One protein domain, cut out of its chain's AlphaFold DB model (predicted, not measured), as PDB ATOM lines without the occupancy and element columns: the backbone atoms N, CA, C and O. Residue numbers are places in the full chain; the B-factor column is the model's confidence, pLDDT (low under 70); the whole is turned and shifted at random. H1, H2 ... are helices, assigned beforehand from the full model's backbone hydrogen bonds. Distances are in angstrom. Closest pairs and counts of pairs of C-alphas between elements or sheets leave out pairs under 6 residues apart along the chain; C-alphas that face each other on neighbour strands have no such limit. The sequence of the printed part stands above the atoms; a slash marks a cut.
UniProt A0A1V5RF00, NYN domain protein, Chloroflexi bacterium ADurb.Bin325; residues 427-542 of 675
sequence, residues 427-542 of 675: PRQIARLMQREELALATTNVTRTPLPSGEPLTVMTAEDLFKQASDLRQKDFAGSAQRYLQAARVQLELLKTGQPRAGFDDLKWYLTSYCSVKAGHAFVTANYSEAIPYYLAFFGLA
ATOM      1  N   PRO A 427     -19.760   6.021 -36.716       94.44
ATOM      2  CA  PRO A 427     -20.044   6.590 -38.038       94.44
ATOM      3  C   PRO A 427     -21.518   6.495 -38.457       94.44
ATOM      4  O   PRO A 427     -22.025   7.379 -39.149       94.44
ATOM      5  N   ARG A 428     -22.229   5.451 -38.004       94.88
ATOM      6  CA  ARG A 428     -23.660   5.262 -38.279       94.88
ATOM      7  C   ARG A 428     -24.524   6.374 -37.680       94.88
ATOM      8  O   ARG A 428     -25.481   6.787 -38.329       94.88
ATOM      9  N   GLN A 429     -24.184   6.901 -36.501       95.50
ATOM     10  CA  GLN A 429     -24.929   8.010 -35.887       95.50
ATOM     11  C   GLN A 429     -24.727   9.319 -36.656       95.50
ATOM     12  O   GLN A 429     -25.686  10.047 -36.908       95.50
ATOM     13  N   ILE A 430     -23.499   9.575 -37.122       96.31
ATOM     14  CA  ILE A 430     -23.199  10.724 -37.987       96.31
ATOM     15  C   ILE A 430     -23.990  10.606 -39.297       96.31
ATOM     16  O   ILE A 430     -24.638  11.564 -39.715       96.31
ATOM     17  N   ALA A 431     -23.986   9.428 -39.926       96.19
ATOM     18  CA  ALA A 431     -24.740   9.180 -41.153       96.19
ATOM     19  C   ALA A 431     -26.252   9.372 -40.955       96.19
ATOM     20  O   ALA A 431     -26.874  10.048 -41.772       96.19
ATOM     21  N   ARG A 432     -26.825   8.856 -39.856       95.31
ATOM     22  CA  ARG A 432     -28.244   9.045 -39.503       95.31
ATOM     23  C   ARG A 432     -28.614  10.523 -39.413       95.31
ATOM     24  O   ARG A 432     -29.591  10.925 -40.034       95.31
ATOM     25  N   LEU A 433     -27.820  11.338 -38.713       95.88
ATOM     26  CA  LEU A 433     -28.054  12.784 -38.640       95.88
ATOM     27  C   LEU A 433     -28.003  13.429 -40.031       95.88
ATOM     28  O   LEU A 433     -28.896  14.188 -40.395       95.88
ATOM     29  N   MET A 434     -26.982  13.103 -40.825       96.62
ATOM     30  CA  MET A 434     -26.770  13.707 -42.145       96.62
ATOM     31  C   MET A 434     -27.806  13.279 -43.202       96.62
ATOM     32  O   MET A 434     -27.900  13.924 -44.247       96.62
ATOM     33  N   GLN A 435     -28.566  12.211 -42.945       96.44
ATOM     34  CA  GLN A 435     -29.608  11.671 -43.827       96.44
ATOM     35  C   GLN A 435     -31.031  12.100 -43.444       96.44
ATOM     36  O   GLN A 435     -31.964  11.760 -44.167       96.44
ATOM     37  N   ARG A 436     -31.215  12.847 -42.344       95.38
ATOM     38  CA  ARG A 436     -32.526  13.409 -41.981       95.38
ATOM     39  C   ARG A 436     -33.037  14.319 -43.099       95.38
ATOM     40  O   ARG A 436     -32.319  15.213 -43.552       95.38
ATOM     41  N   GLU A 437     -34.269  14.081 -43.538       95.56
ATOM     42  CA  GLU A 437     -34.864  14.734 -44.710       95.56
ATOM     43  C   GLU A 437     -34.952  16.254 -44.527       95.56
ATOM     44  O   GLU A 437     -34.542  17.029 -45.392       95.56
ATOM     45  N   GLU A 438     -35.384  16.692 -43.351       95.50
ATOM     46  CA  GLU A 438     -35.477  18.091 -42.955       95.50
ATOM     47  C   GLU A 438     -34.115  18.800 -42.917       95.50
ATOM     48  O   GLU A 438     -34.058  20.025 -43.015       95.50
ATOM     49  N   LEU A 439     -33.007  18.054 -42.819       97.44
ATOM     50  CA  LEU A 439     -31.649  18.599 -42.838       97.44
ATOM     51  C   LEU A 439     -31.018  18.585 -44.232       97.44
ATOM     52  O   LEU A 439     -29.936  19.150 -44.386       97.44
ATOM     53  N   ALA A 440     -31.671  18.017 -45.252       96.62
ATOM     54  CA  ALA A 440     -31.085  17.773 -46.575       96.62
ATOM     55  C   ALA A 440     -30.400  19.007 -47.196       96.62
ATOM     56  O   ALA A 440     -29.323  18.906 -47.793       96.62
ATOM     57  N   LEU A 441     -30.995  20.195 -47.037       96.25
ATOM     58  CA  LEU A 441     -30.409  21.441 -47.539       96.25
ATOM     59  C   LEU A 441     -29.146  21.834 -46.757       96.25
ATOM     60  O   LEU A 441     -28.118  22.155 -47.356       96.25
ATOM     61  N   ALA A 442     -29.196  21.778 -45.425       96.81
ATOM     62  CA  ALA A 442     -28.058  22.099 -44.568       96.81
ATOM     63  C   ALA A 442     -26.910  21.092 -44.749       96.81
ATOM     64  O   ALA A 442     -25.751  21.495 -44.858       96.81
ATOM     65  N   THR A 443     -27.219  19.800 -44.864       97.06
ATOM     66  CA  THR A 443     -26.235  18.724 -45.046       97.06
ATOM     67  C   THR A 443     -25.569  18.802 -46.416       97.06
ATOM     68  O   THR A 443     -24.346  18.663 -46.511       97.06
ATOM     69  N   THR A 444     -26.332  19.127 -47.465       97.44
ATOM     70  CA  THR A 444     -25.788  19.417 -48.800       97.44
ATOM     71  C   THR A 444     -24.827  20.604 -48.755       97.44
ATOM     72  O   THR A 444     -23.718  20.523 -49.287       97.44
ATOM     73  N   ASN A 445     -25.219  21.693 -48.089       97.31
ATOM     74  CA  ASN A 445     -24.403  22.902 -47.998       97.31
ATOM     75  C   ASN A 445     -23.113  22.662 -47.205       97.31
ATOM     76  O   ASN A 445     -22.038  23.047 -47.670       97.31
ATOM     77  N   VAL A 446     -23.183  21.971 -46.061       97.06
ATOM     78  CA  VAL A 446     -21.989  21.616 -45.276       97.06
ATOM     79  C   VAL A 446     -21.058  20.751 -46.112       97.06
ATOM     80  O   VAL A 446     -19.881  21.068 -46.231       97.06
ATOM     81  N   THR A 447     -21.574  19.704 -46.756       95.44
ATOM     82  CA  THR A 447     -20.751  18.758 -47.530       95.44
ATOM     83  C   THR A 447     -20.050  19.423 -48.717       95.44
ATOM     84  O   THR A 447     -18.912  19.081 -49.026       95.44
ATOM     85  N   ARG A 448     -20.702  20.397 -49.368       96.00
ATOM     86  CA  ARG A 448     -20.126  21.169 -50.484       96.00
ATOM     87  C   ARG A 448     -19.168  22.273 -50.044       96.00
ATOM     88  O   ARG A 448     -18.465  22.828 -50.885       96.00
ATOM     89  N   THR A 449     -19.150  22.618 -48.760       96.25
ATOM     90  CA  THR A 449     -18.280  23.679 -48.255       96.25
ATOM     91  C   THR A 449     -16.824  23.217 -48.296       96.25
ATOM     92  O   THR A 449     -16.509  22.138 -47.779       96.25
ATOM     93  N   PRO A 450     -15.917  23.998 -48.910       93.31
ATOM     94  CA  PRO A 450     -14.503  23.664 -48.905       93.31
ATOM     95  C   PRO A 450     -13.944  23.776 -47.487       93.31
ATOM     96  O   PRO A 450     -14.331  24.656 -46.712       93.31
ATOM     97  N   LEU A 451     -13.016  22.883 -47.158       92.19
ATOM     98  CA  LEU A 451     -12.261  22.976 -45.914       92.19
ATOM     99  C   LEU A 451     -11.331  24.203 -45.953       92.19
ATOM    100  O   LEU A 451     -10.862  24.568 -47.036       92.19
ATOM    101  N   PRO A 452     -11.052  24.838 -44.801       88.06
ATOM    102  CA  PRO A 452     -10.056  25.901 -44.717       88.06
ATOM    103  C   PRO A 452      -8.698  25.425 -45.251       88.06
ATOM    104  O   PRO A 452      -8.249  24.324 -44.939       88.06
ATOM    105  N   SER A 453      -8.044  26.249 -46.069       82.88
ATOM    106  CA  SER A 453      -6.717  25.960 -46.620       82.88
ATOM    107  C   SER A 453      -5.613  26.535 -45.733       82.88
ATOM    108  O   SER A 453      -5.683  27.710 -45.382       82.88
ATOM    109  N   GLY A 454      -4.560  25.759 -45.464       74.38
ATOM    110  CA  GLY A 454      -3.303  26.257 -44.881       74.38
ATOM    111  C   GLY A 454      -3.086  25.971 -43.392       74.38
ATOM    112  O   GLY A 454      -1.940  26.004 -42.956       74.38
ATOM    113  N   GLU A 455      -4.129  25.614 -42.639       74.44
ATOM    114  CA  GLU A 455      -4.031  25.258 -41.214       74.44
ATOM    115  C   GLU A 455      -4.503  23.818 -40.953       74.44
ATOM    116  O   GLU A 455      -5.386  23.322 -41.662       74.44
ATOM    117  N   PRO A 456      -3.929  23.121 -39.953       84.50
ATOM    118  CA  PRO A 456      -4.399  21.802 -39.556       84.50
ATOM    119  C   PRO A 456      -5.829  21.883 -39.019       84.50
ATOM    120  O   PRO A 456      -6.169  22.768 -38.235       84.50
ATOM    121  N   LEU A 457      -6.665  20.927 -39.416       92.38
ATOM    122  CA  LEU A 457      -8.033  20.827 -38.920       92.38
ATOM    123  C   LEU A 457      -8.009  20.351 -37.466       92.38
ATOM    124  O   LEU A 457      -7.547  19.250 -37.164       92.38
ATOM    125  N   THR A 458      -8.500  21.192 -36.560       93.38
ATOM    126  CA  THR A 458      -8.603  20.878 -35.134       93.38
ATOM    127  C   THR A 458      -9.949  21.328 -34.578       93.38
ATOM    128  O   THR A 458     -10.644  22.139 -35.196       93.38
ATOM    129  N   VAL A 459     -10.307  20.834 -33.389       90.50
ATOM    130  CA  VAL A 459     -11.503  21.292 -32.656       90.50
ATOM    131  C   VAL A 459     -11.460  22.811 -32.453       90.50
ATOM    132  O   VAL A 459     -12.443  23.490 -32.728       90.50
ATOM    133  N   MET A 460     -10.288  23.356 -32.115       91.69
ATOM    134  CA  MET A 460     -10.084  24.796 -31.936       91.69
ATOM    135  C   MET A 460     -10.326  25.582 -33.232       91.69
ATOM    136  O   MET A 460     -10.976  26.620 -33.210       91.69
ATOM    137  N   THR A 461      -9.920  25.046 -34.389       93.38
ATOM    138  CA  THR A 461     -10.239  25.642 -35.697       93.38
ATOM    139  C   THR A 461     -11.755  25.754 -35.908       93.38
ATOM    140  O   THR A 461     -12.242  26.765 -36.415       93.38
ATOM    141  N   ALA A 462     -12.521  24.725 -35.528       95.12
ATOM    142  CA  ALA A 462     -13.977  24.743 -35.646       95.12
ATOM    143  C   ALA A 462     -14.620  25.744 -34.664       95.12
ATOM    144  O   ALA A 462     -15.497  26.512 -35.065       95.12
ATOM    145  N   GLU A 463     -14.152  25.780 -33.413       93.75
ATOM    146  CA  GLU A 463     -14.592  26.728 -32.377       93.75
ATOM    147  C   GLU A 463     -14.311  28.188 -32.768       93.75
ATOM    148  O   GLU A 463     -15.191  29.045 -32.653       93.75
ATOM    149  N   ASP A 464     -13.126  28.479 -33.308       94.38
ATOM    150  CA  ASP A 464     -12.744  29.821 -33.754       94.38
ATOM    151  C   ASP A 464     -13.609  30.296 -34.925       94.38
ATOM    152  O   ASP A 464     -14.057  31.448 -34.950       94.38
ATOM    153  N   LEU A 465     -13.900  29.413 -35.885       95.69
ATOM    154  CA  LEU A 465     -14.825  29.708 -36.981       95.69
ATOM    155  C   LEU A 465     -16.242  29.968 -36.462       95.69
ATOM    156  O   LEU A 465     -16.898  30.910 -36.916       95.69
ATOM    157  N   PHE A 466     -16.708  29.181 -35.492       95.62
ATOM    158  CA  PHE A 466     -18.012  29.371 -34.863       95.62
ATOM    159  C   PHE A 466     -18.099  30.706 -34.107       95.62
ATOM    160  O   PHE A 466     -19.105  31.422 -34.193       95.62
ATOM    161  N   LYS A 467     -17.037  31.080 -33.390       93.81
ATOM    162  CA  LYS A 467     -16.945  32.362 -32.687       93.81
ATOM    163  C   LYS A 467     -16.993  33.532 -33.667       93.81
ATOM    164  O   LYS A 467     -17.835  34.414 -33.520       93.81
ATOM    165  N   GLN A 468     -16.192  33.475 -34.732       93.88
ATOM    166  CA  GLN A 468     -16.214  34.473 -35.808       93.88
ATOM    167  C   GLN A 468     -17.604  34.592 -36.452       93.88
ATOM    168  O   GLN A 468     -18.077  35.696 -36.716       93.88
ATOM    169  N   ALA A 469     -18.294  33.469 -36.674       93.06
ATOM    170  CA  ALA A 469     -19.663  33.470 -37.182       93.06
ATOM    171  C   ALA A 469     -20.636  34.197 -36.243       93.06
ATOM    172  O   ALA A 469     -21.491  34.963 -36.698       93.06
ATOM    173  N   SER A 470     -20.488  33.974 -34.938       90.25
ATOM    174  CA  SER A 470     -21.315  34.585 -33.896       90.25
ATOM    175  C   SER A 470     -21.097  36.096 -33.813       90.25
ATOM    176  O   SER A 470     -22.072  36.848 -33.769       90.25
ATOM    177  N   ASP A 471     -19.847  36.551 -33.912       91.62
ATOM    178  CA  ASP A 471     -19.488  37.976 -33.922       91.62
ATOM    179  C   ASP A 471     -20.038  38.716 -35.156       91.62
ATOM    180  O   ASP A 471     -20.387  39.901 -35.092       91.62
ATOM    181  N   LEU A 472     -20.148  38.014 -36.291       90.94
ATOM    182  CA  LEU A 472     -20.704  38.549 -37.536       90.94
ATOM    183  C   LEU A 472     -22.236  38.577 -37.556       90.94
ATOM    184  O   LEU A 472     -22.804  39.333 -38.340       90.94
ATOM    185  N   ARG A 473     -22.922  37.812 -36.700       85.69
ATOM    186  CA  ARG A 473     -24.370  37.537 -36.799       85.69
ATOM    187  C   ARG A 473     -25.259  38.778 -36.904       85.69
ATOM    188  O   ARG A 473     -26.287  38.728 -37.567       85.69
ATOM    189  N   GLN A 474     -24.886  39.875 -36.245       81.31
ATOM    190  CA  GLN A 474     -25.648  41.134 -36.266       81.31
ATOM    191  C   GLN A 474     -25.195  42.116 -37.360       81.31
ATOM    192  O   GLN A 474     -25.886  43.098 -37.614       81.31
ATOM    193  N   LYS A 475     -24.030  41.884 -37.973       88.44
ATOM    194  CA  LYS A 475     -23.362  42.815 -38.900       88.44
ATOM    195  C   LYS A 475     -23.424  42.338 -40.348       88.44
ATOM    196  O   LYS A 475     -23.646  43.139 -41.247       88.44
ATOM    197  N   ASP A 476     -23.218  41.042 -40.558       89.06
ATOM    198  CA  ASP A 476     -23.147  40.395 -41.862       89.06
ATOM    199  C   ASP A 476     -23.736  38.981 -41.766       89.06
ATOM    200  O   ASP A 476     -23.087  38.028 -41.326       89.06
ATOM    201  N   PHE A 477     -24.993  38.846 -42.190       88.12
ATOM    202  CA  PHE A 477     -25.695  37.564 -42.186       88.12
ATOM    203  C   PHE A 477     -25.068  36.545 -43.142       88.12
ATOM    204  O   PHE A 477     -25.024  35.358 -42.817       88.12
ATOM    205  N   ALA A 478     -24.585  36.985 -44.308       89.44
ATOM    206  CA  ALA A 478     -24.006  36.092 -45.306       89.44
ATOM    207  C   ALA A 478     -22.655  35.552 -44.822       89.44
ATOM    208  O   ALA A 478     -22.443  34.336 -44.830       89.44
ATOM    209  N   GLY A 479     -21.792  36.437 -44.312       91.88
ATOM    210  CA  GLY A 479     -20.528  36.060 -43.687       91.88
ATOM    211  C   GLY A 479     -20.728  35.173 -42.460       91.88
ATOM    212  O   GLY A 479     -20.080  34.133 -42.347       91.88
ATOM    213  N   SER A 480     -21.677  35.510 -41.577       95.56
ATOM    214  CA  SER A 480     -22.023  34.685 -40.409       95.56
ATOM    215  C   SER A 480     -22.449  33.269 -40.815       95.56
ATOM    216  O   SER A 480     -21.891  32.287 -40.323       95.56
ATOM    217  N   ALA A 481     -23.370  33.143 -41.779       95.25
ATOM    218  CA  ALA A 481     -23.820  31.844 -42.273       95.25
ATOM    219  C   ALA A 481     -22.666  31.030 -42.883       95.25
ATOM    220  O   ALA A 481     -22.546  29.838 -42.605       95.25
ATOM    221  N   GLN A 482     -21.795  31.662 -43.672       95.50
ATOM    222  CA  GLN A 482     -20.634  30.994 -44.261       95.50
ATOM    223  C   GLN A 482     -19.670  30.468 -43.189       95.50
ATOM    224  O   GLN A 482     -19.203  29.335 -43.296       95.50
ATOM    225  N   ARG A 483     -19.392  31.251 -42.139       96.44
ATOM    226  CA  ARG A 483     -18.489  30.830 -41.057       96.44
ATOM    227  C   ARG A 483     -19.076  29.703 -40.206       96.44
ATOM    228  O   ARG A 483     -18.349  28.756 -39.914       96.44
ATOM    229  N   TYR A 484     -20.376  29.726 -39.889       97.56
ATOM    230  CA  TYR A 484     -21.026  28.584 -39.224       97.56
ATOM    231  C   TYR A 484     -20.950  27.313 -40.075       97.56
ATOM    232  O   TYR A 484     -20.696  26.229 -39.553       97.56
ATOM    233  N   LEU A 485     -21.126  27.445 -41.391       96.56
ATOM    234  CA  LEU A 485     -21.052  26.322 -42.318       96.56
ATOM    235  C   LEU A 485     -19.637  25.730 -42.397       96.56
ATOM    236  O   LEU A 485     -19.480  24.511 -42.407       96.56
ATOM    237  N   GLN A 486     -18.607  26.581 -42.391       96.94
ATOM    238  CA  GLN A 486     -17.211  26.150 -42.303       96.94
ATOM    239  C   GLN A 486     -16.914  25.460 -40.967       96.94
ATOM    240  O   GLN A 486     -16.302  24.396 -40.978       96.94
ATOM    241  N   ALA A 487     -17.389  26.002 -39.840       97.88
ATOM    242  CA  ALA A 487     -17.246  25.366 -38.529       97.88
ATOM    243  C   ALA A 487     -17.879  23.963 -38.513       97.88
ATOM    244  O   ALA A 487     -17.222  22.990 -38.151       97.88
ATOM    245  N   ALA A 488     -19.121  23.835 -38.999       98.19
ATOM    246  CA  ALA A 488     -19.810  22.550 -39.131       98.19
ATOM    247  C   ALA A 488     -19.063  21.581 -40.064       98.19
ATOM    248  O   ALA A 488     -18.983  20.387 -39.784       98.19
ATOM    249  N   ARG A 489     -18.482  22.085 -41.159       97.62
ATOM    250  CA  ARG A 489     -17.698  21.280 -42.101       97.62
ATOM    251  C   ARG A 489     -16.415  20.742 -41.477       97.62
ATOM    252  O   ARG A 489     -16.135  19.559 -41.649       97.62
ATOM    253  N   VAL A 490     -15.668  21.578 -40.757       97.56
ATOM    254  CA  VAL A 490     -14.483  21.138 -40.010       97.56
ATOM    255  C   VAL A 490     -14.906  20.083 -38.992       97.56
ATOM    256  O   VAL A 490     -14.414  18.964 -39.068       97.56
ATOM    257  N   GLN A 491     -15.894  20.380 -38.140       97.75
ATOM    258  CA  GLN A 491     -16.375  19.458 -37.105       97.75
ATOM    259  C   GLN A 491     -16.806  18.095 -37.666       97.75
ATOM    260  O   GLN A 491     -16.460  17.057 -37.107       97.75
ATOM    261  N   LEU A 492     -17.518  18.082 -38.797       97.50
ATOM    262  CA  LEU A 492     -17.931  16.853 -39.474       97.50
ATOM    263  C   LEU A 492     -16.734  15.997 -39.912       97.50
ATOM    264  O   LEU A 492     -16.796  14.773 -39.819       97.50
ATOM    265  N   GLU A 493     -15.660  16.611 -40.405       96.00
ATOM    266  CA  GLU A 493     -14.460  15.873 -40.802       96.00
ATOM    267  C   GLU A 493     -13.676  15.362 -39.587       96.00
ATOM    268  O   GLU A 493     -13.260  14.207 -39.610       96.00
ATOM    269  N   LEU A 494     -13.574  16.142 -38.501       95.00
ATOM    270  CA  LEU A 494     -12.966  15.684 -37.239       95.00
ATOM    271  C   LEU A 494     -13.705  14.465 -36.659       95.00
ATOM    272  O   LEU A 494     -13.087  13.511 -36.191       95.00
ATOM    273  N   LEU A 495     -15.039  14.473 -36.714       94.88
ATOM    274  CA  LEU A 495     -15.868  13.357 -36.254       94.88
ATOM    275  C   LEU A 495     -15.656  12.095 -37.099       94.88
ATOM    276  O   LEU A 495     -15.549  10.999 -36.556       94.88
ATOM    277  N   LYS A 496     -15.552  12.232 -38.427       92.81
ATOM    278  CA  LYS A 496     -15.298  11.094 -39.331       92.81
ATOM    279  C   LYS A 496     -13.928  10.459 -39.126       92.81
ATOM    280  O   LYS A 496     -13.790   9.258 -39.333       92.81
ATOM    281  N   THR A 497     -12.924  11.251 -38.757       89.75
ATOM    282  CA  THR A 497     -11.573  10.754 -38.468       89.75
ATOM    283  C   THR A 497     -11.419  10.251 -37.032       89.75
ATOM    284  O   THR A 497     -10.345   9.767 -36.683       89.75
ATOM    285  N   GLY A 498     -12.471  10.332 -36.208       85.44
ATOM    286  CA  GLY A 498     -12.442   9.901 -34.810       85.44
ATOM    287  C   GLY A 498     -11.579  10.797 -33.922       85.44
ATOM    288  O   GLY A 498     -11.034  10.334 -32.925       85.44
ATOM    289  N   GLN A 499     -11.401  12.071 -34.274       86.38
ATOM    290  CA  GLN A 499     -10.517  12.952 -33.522       86.38
ATOM    291  C   GLN A 499     -11.016  13.156 -32.077       86.38
ATOM    292  O   GLN A 499     -12.181  13.514 -31.878       86.38
ATOM    293  N   PRO A 500     -10.153  12.986 -31.054       80.12
ATOM    294  CA  PRO A 500     -10.537  13.222 -29.665       80.12
ATOM    295  C   PRO A 500     -11.070  14.643 -29.451       80.12
ATOM    296  O   PRO A 500     -10.560  15.591 -30.052       80.12
ATOM    297  N   ARG A 501     -12.054  14.800 -28.554       83.94
ATOM    298  CA  ARG A 501     -12.730  16.077 -28.237       83.94
ATOM    299  C   ARG A 501     -13.613  16.656 -29.339       83.94
ATOM    300  O   ARG A 501     -14.254  17.673 -29.100       83.94
ATOM    301  N   ALA A 502     -13.701  16.031 -30.511       90.62
ATOM    302  CA  ALA A 502     -14.706  16.415 -31.491       90.62
ATOM    303  C   ALA A 502     -16.094  15.967 -30.996       90.62
ATOM    304  O   ALA A 502     -16.449  14.795 -31.104       90.62
ATOM    305  N   GLY A 503     -16.867  16.894 -30.425       93.00
ATOM    306  CA  GLY A 503     -18.238  16.643 -29.987       93.00
ATOM    307  C   GLY A 503     -19.210  16.495 -31.159       93.00
ATOM    308  O   GLY A 503     -19.216  17.295 -32.102       93.00
ATOM    309  N   PHE A 504     -20.074  15.485 -31.096       95.81
ATOM    310  CA  PHE A 504     -21.194  15.330 -32.026       95.81
ATOM    311  C   PHE A 504     -22.274  16.387 -31.777       95.81
ATOM    312  O   PHE A 504     -22.888  16.899 -32.715       95.81
ATOM    313  N   ASP A 505     -22.420  16.804 -30.523       93.50
ATOM    314  CA  ASP A 505     -23.267  17.930 -30.147       93.50
ATOM    315  C   ASP A 505     -22.802  19.265 -30.708       93.50
ATOM    316  O   ASP A 505     -23.632  20.096 -31.073       93.50
ATOM    317  N   ASP A 506     -21.493  19.475 -30.844       95.12
ATOM    318  CA  ASP A 506     -20.994  20.699 -31.462       95.12
ATOM    319  C   ASP A 506     -21.355  20.734 -32.948       95.12
ATOM    320  O   ASP A 506     -21.780  21.772 -33.446       95.12
ATOM    321  N   LEU A 507     -21.335  19.591 -33.650       97.44
ATOM    322  CA  LEU A 507     -21.834  19.520 -35.029       97.44
ATOM    323  C   LEU A 507     -23.323  19.891 -35.104       97.44
ATOM    324  O   LEU A 507     -23.702  20.736 -35.921       97.44
ATOM    325  N   LYS A 508     -24.165  19.298 -34.246       96.81
ATOM    326  CA  LYS A 508     -25.601  19.627 -34.157       96.81
ATOM    327  C   LYS A 508     -25.808  21.114 -33.840       96.81
ATOM    328  O   LYS A 508     -26.633  21.776 -34.470       96.81
ATOM    329  N   TRP A 509     -25.028  21.672 -32.916       95.56
ATOM    330  CA  TRP A 509     -25.082  23.080 -32.524       95.56
ATOM    331  C   TRP A 509     -24.667  24.030 -33.656       95.56
ATOM    332  O   TRP A 509     -25.335  25.041 -33.901       95.56
ATOM    333  N   TYR A 510     -23.609  23.693 -34.394       97.50
ATOM    334  CA  TYR A 510     -23.117  24.482 -35.524       97.50
ATOM    335  C   TYR A 510     -24.130  24.475 -36.675       97.50
ATOM    336  O   TYR A 510     -24.445  25.535 -37.225       97.50
ATOM    337  N   LEU A 511     -24.718  23.312 -36.978       97.88
ATOM    338  CA  LEU A 511     -25.814  23.177 -37.943       97.88
ATOM    339  C   LEU A 511     -27.052  23.978 -37.522       97.88
ATOM    340  O   LEU A 511     -27.624  24.699 -38.340       97.88
ATOM    341  N   THR A 512     -27.440  23.903 -36.248       97.12
ATOM    342  CA  THR A 512     -28.592  24.644 -35.711       97.12
ATOM    343  C   THR A 512     -28.377  26.152 -35.834       97.12
ATOM    344  O   THR A 512     -29.259  26.885 -36.290       97.12
ATOM    345  N   SER A 513     -27.177  26.626 -35.489       96.38
ATOM    346  CA  SER A 513     -26.803  28.039 -35.584       96.38
ATOM    347  C   SER A 513     -26.823  28.532 -37.030       96.38
ATOM    348  O   SER A 513     -27.445  29.562 -37.312       96.38
ATOM    349  N   TYR A 514     -26.255  27.756 -37.959       97.69
ATOM    350  CA  TYR A 514     -26.328  28.016 -39.397       97.69
ATOM    351  C   TYR A 514     -27.778  28.131 -39.891       97.69
ATOM    352  O   TYR A 514     -28.135  29.128 -40.527       97.69
ATOM    353  N   CYS A 515     -28.629  27.156 -39.552       97.75
ATOM    354  CA  CYS A 515     -30.038  27.154 -39.944       97.75
ATOM    355  C   CYS A 515     -30.776  28.377 -39.389       97.75
ATOM    356  O   CYS A 515     -31.512  29.030 -40.125       97.75
ATOM    357  N   SER A 516     -30.517  28.762 -38.134       95.56
ATOM    358  CA  SER A 516     -31.152  29.936 -37.524       95.56
ATOM    359  C   SER A 516     -30.821  31.246 -38.253       95.56
ATOM    360  O   SER A 516     -31.707  32.068 -38.490       95.56
ATOM    361  N   VAL A 517     -29.561  31.435 -38.667       95.44
ATOM    362  CA  VAL A 517     -29.125  32.633 -39.402       95.44
ATOM    363  C   VAL A 517     -29.708  32.649 -40.810       95.44
ATOM    364  O   VAL A 517     -30.215  33.680 -41.248       95.44
ATOM    365  N   LYS A 518     -29.683  31.510 -41.510       96.56
ATOM    366  CA  LYS A 518     -30.253  31.391 -42.857       96.56
ATOM    367  C   LYS A 518     -31.764  31.621 -42.870       96.56
ATOM    368  O   LYS A 518     -32.237  32.382 -43.711       96.56
ATOM    369  N   ALA A 519     -32.489  31.033 -41.920       96.31
ATOM    370  CA  ALA A 519     -33.922  31.239 -41.742       96.31
ATOM    371  C   ALA A 519     -34.253  32.715 -41.464       96.31
ATOM    372  O   ALA A 519     -35.112  33.294 -42.131       96.31
ATOM    373  N   GLY A 520     -33.533  33.343 -40.528       92.75
ATOM    374  CA  GLY A 520     -33.729  34.750 -40.177       92.75
ATOM    375  C   GLY A 520     -33.430  35.705 -41.334       92.75
ATOM    376  O   GLY A 520     -34.232  36.591 -41.621       92.75
ATOM    377  N   HIS A 521     -32.320  35.498 -42.047       93.81
ATOM    378  CA  HIS A 521     -31.968  36.306 -43.215       93.81
ATOM    379  C   HIS A 521     -33.026  36.198 -44.318       93.81
ATOM    380  O   HIS A 521     -33.524  37.219 -44.785       93.81
ATOM    381  N   ALA A 522     -33.415  34.972 -44.688       95.56
ATOM    382  CA  ALA A 522     -34.436  34.734 -45.707       95.56
ATOM    383  C   ALA A 522     -35.806  35.311 -45.307       95.56
ATOM    384  O   ALA A 522     -36.532  35.826 -46.154       95.56
ATOM    385  N   PHE A 523     -36.149  35.295 -44.015       94.31
ATOM    386  CA  PHE A 523     -37.359  35.944 -43.511       94.31
ATOM    387  C   PHE A 523     -37.316  37.467 -43.706       94.31
ATOM    388  O   PHE A 523     -38.280  38.053 -44.195       94.31
ATOM    389  N   VAL A 524     -36.204  38.119 -43.349       90.69
ATOM    390  CA  VAL A 524     -36.057  39.583 -43.458       90.69
ATOM    391  C   VAL A 524     -36.040  40.049 -44.916       90.69
ATOM    392  O   VAL A 524     -36.566  41.119 -45.217       90.69
ATOM    393  N   THR A 525     -35.497  39.245 -45.832       93.50
ATOM    394  CA  THR A 525     -35.504  39.531 -47.277       93.50
ATOM    395  C   THR A 525     -36.790  39.093 -47.985       93.50
ATOM    396  O   THR A 525     -36.855  39.145 -49.212       93.50
ATOM    397  N   ALA A 526     -37.814  38.675 -47.232       95.56
ATOM    398  CA  ALA A 526     -39.093  38.174 -47.734       95.56
ATOM    399  C   ALA A 526     -38.993  36.944 -48.666       95.56
ATOM    400  O   ALA A 526     -39.925  36.651 -49.416       95.56
ATOM    401  N   ASN A 527     -37.898  36.180 -48.593       96.81
ATOM    402  CA  ASN A 527     -37.725  34.919 -49.312       96.81
ATOM    403  C   ASN A 527     -38.219  33.729 -48.473       96.81
ATOM    404  O   ASN A 527     -37.448  32.905 -47.979       96.81
ATOM    405  N   TYR A 528     -39.532  33.642 -48.271       96.81
ATOM    406  CA  TYR A 528     -40.107  32.661 -47.349       96.81
ATOM    407  C   TYR A 528     -39.999  31.206 -47.830       96.81
ATOM    408  O   TYR A 528     -39.923  30.303 -46.998       96.81
ATOM    409  N   SER A 529     -39.952  30.965 -49.143       95.88
ATOM    410  CA  SER A 529     -39.717  29.624 -49.698       95.88
ATOM    411  C   SER A 529     -38.322  29.101 -49.346       95.88
ATOM    412  O   SER A 529     -38.172  27.910 -49.084       95.88
ATOM    413  N   GLU A 530     -37.323  29.988 -49.264       95.81
ATOM    414  CA  GLU A 530     -35.995  29.665 -48.733       95.81
ATOM    415  C   GLU A 530     -36.002  29.569 -47.200       95.81
ATOM    416  O   GLU A 530     -35.326  28.708 -46.643       95.81
ATOM    417  N   ALA A 531     -36.764  30.417 -46.501       97.62
ATOM    418  CA  ALA A 531     -36.773  30.447 -45.038       97.62
ATOM    419  C   ALA A 531     -37.327  29.155 -44.411       97.62
ATOM    420  O   ALA A 531     -36.756  28.651 -43.444       97.62
ATOM    421  N   ILE A 532     -38.431  28.621 -44.951       98.31
ATOM    422  CA  ILE A 532     -39.161  27.493 -44.350       98.31
ATOM    423  C   ILE A 532     -38.277  26.245 -44.153       98.31
ATOM    424  O   ILE A 532     -38.245  25.747 -43.027       98.31
ATOM    425  N   PRO A 533     -37.528  25.740 -45.158       98.25
ATOM    426  CA  PRO A 533     -36.641  24.593 -44.961       98.25
ATOM    427  C   PRO A 533     -35.617  24.785 -43.837       98.25
ATOM    428  O   PRO A 533     -35.360  23.848 -43.093       98.25
ATOM    429  N   TYR A 534     -35.065  25.991 -43.660       98.38
ATOM    430  CA  TYR A 534     -34.115  26.254 -42.573       98.38
ATOM    431  C   TYR A 534     -34.788  26.350 -41.199       98.38
ATOM    432  O   TYR A 534     -34.182  25.940 -40.210       98.38
ATOM    433  N   TYR A 535     -36.027  26.849 -41.114       98.50
ATOM    434  CA  TYR A 535     -36.811  26.766 -39.877       98.50
ATOM    435  C   TYR A 535     -37.099  25.310 -39.506       98.50
ATOM    436  O   TYR A 535     -36.855  24.920 -38.368       98.50
ATOM    437  N   LEU A 536     -37.551  24.494 -40.462       98.38
ATOM    438  CA  LEU A 536     -37.800  23.070 -40.232       98.38
ATOM    439  C   LEU A 536     -36.510  22.343 -39.827       98.38
ATOM    440  O   LEU A 536     -36.511  21.646 -38.821       98.38
ATOM    441  N   ALA A 537     -35.388  22.587 -40.508       98.06
ATOM    442  CA  ALA A 537     -34.090  22.035 -40.122       98.06
ATOM    443  C   ALA A 537     -33.685  22.425 -38.688       98.06
ATOM    444  O   ALA A 537     -33.225  21.585 -37.913       98.06
ATOM    445  N   PHE A 538     -33.888  23.694 -38.316       97.94
ATOM    446  CA  PHE A 538     -33.651  24.178 -36.956       97.94
ATOM    447  C   PHE A 538     -34.518  23.425 -35.935       97.94
ATOM    448  O   PHE A 538     -33.989  22.939 -34.940       97.94
ATOM    449  N   PHE A 539     -35.823  23.283 -36.183       96.25
ATOM    450  CA  PHE A 539     -36.723  22.569 -35.272       96.25
ATOM    451  C   PHE A 539     -36.449  21.063 -35.228       96.25
ATOM    452  O   PHE A 539     -36.622  20.449 -34.178       96.25
ATOM    453  N   GLY A 540     -35.952  20.478 -36.320       94.94
ATOM    454  CA  GLY A 540     -35.524  19.081 -36.372       94.94
ATOM    455  C   GLY A 540     -34.342  18.793 -35.455       94.94
ATOM    456  O   GLY A 540     -34.316  17.743 -34.818       94.94
ATOM    457  N   LEU A 541     -33.410  19.741 -35.333       94.94
ATOM    458  CA  LEU A 541     -32.270  19.669 -34.409       94.94
ATOM    459  C   LEU A 541     -32.624  20.082 -32.970       94.94
ATOM    460  O   LEU A 541     -31.869  19.797 -32.045       94.94
ATOM    461  N   ALA A 542     -33.750  20.767 -32.771       92.81
ATOM    462  CA  ALA A 542     -34.213  21.247 -31.473       92.81
ATOM    463  C   ALA A 542     -35.139  20.221 -30.793       92.81
ATOM    464  O   ALA A 542     -36.313  20.505 -30.562       92.81
TER     465      ALA A 542
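This is residues 427 to 542 of the 675 residues of the protein "NYN domain protein" of Chloroflexi bacterium ADurb.Bin325 (UniProt A0A1V5RF00). What shape is this? H3, H4 and H5 form an up-and-down bundle, each running against the one before; H6 folds back along H5, H2 crosses H4 and H6, and H1 lies at the edge. What is printed? 116 residues with six named helices, H1 to H6, and no named strand: all helix, compact, radius of gyration of the C-alphas 13.5 A, spans 41 by 31 by 22 A.

What touches the longest helix? H5, residues 504 to 524, forms hairpins with H4, residues 477 to 496 (C-alphas of Ala 488 and Tyr 510 closest, 5.3 A), and H6, residues 528 to 541 (Ala 519 and Ala 531, 4.4 A). What lies further out? H3, residues 459 to 472, touches H4, opposite ways at a shallow tilt of 14 degrees; the closest C-alphas, of Ala 469 and Ser 480, are 4.2 A apart. H2, residues 437 to 448, touches H6 with 438 to 442 alone, about perpendicular at 81 degrees; the closest C-alphas are those of Leu 439 and Ala 537, 5.0 A. H1, residues 427 to 434, is close to but not clearly touching H2. Are the backbones in range? Every O i to N i+4 pair is within hydrogen-bond range in H1, H3, H4 and H5, 6 of 8 in H2 and 8 of 10 in H6.

Where does H1 begin? C-alpha 427 is at (-20.044, 6.590, -38.038). Where does H6 end? C-alpha 541 is at (-32.270, 19.669, -34.409). How long are the longer helices? H5 measures 30.7 A and H4 28.6 A from first to last C-alpha.

How large is it? The farthest C-alphas, of Pro 500 and Ala 526, are 42.0 A apart. Is anything broken or uncertain? The printed part has no cut and no long link, and no printed residue is under 70 in pLDDT.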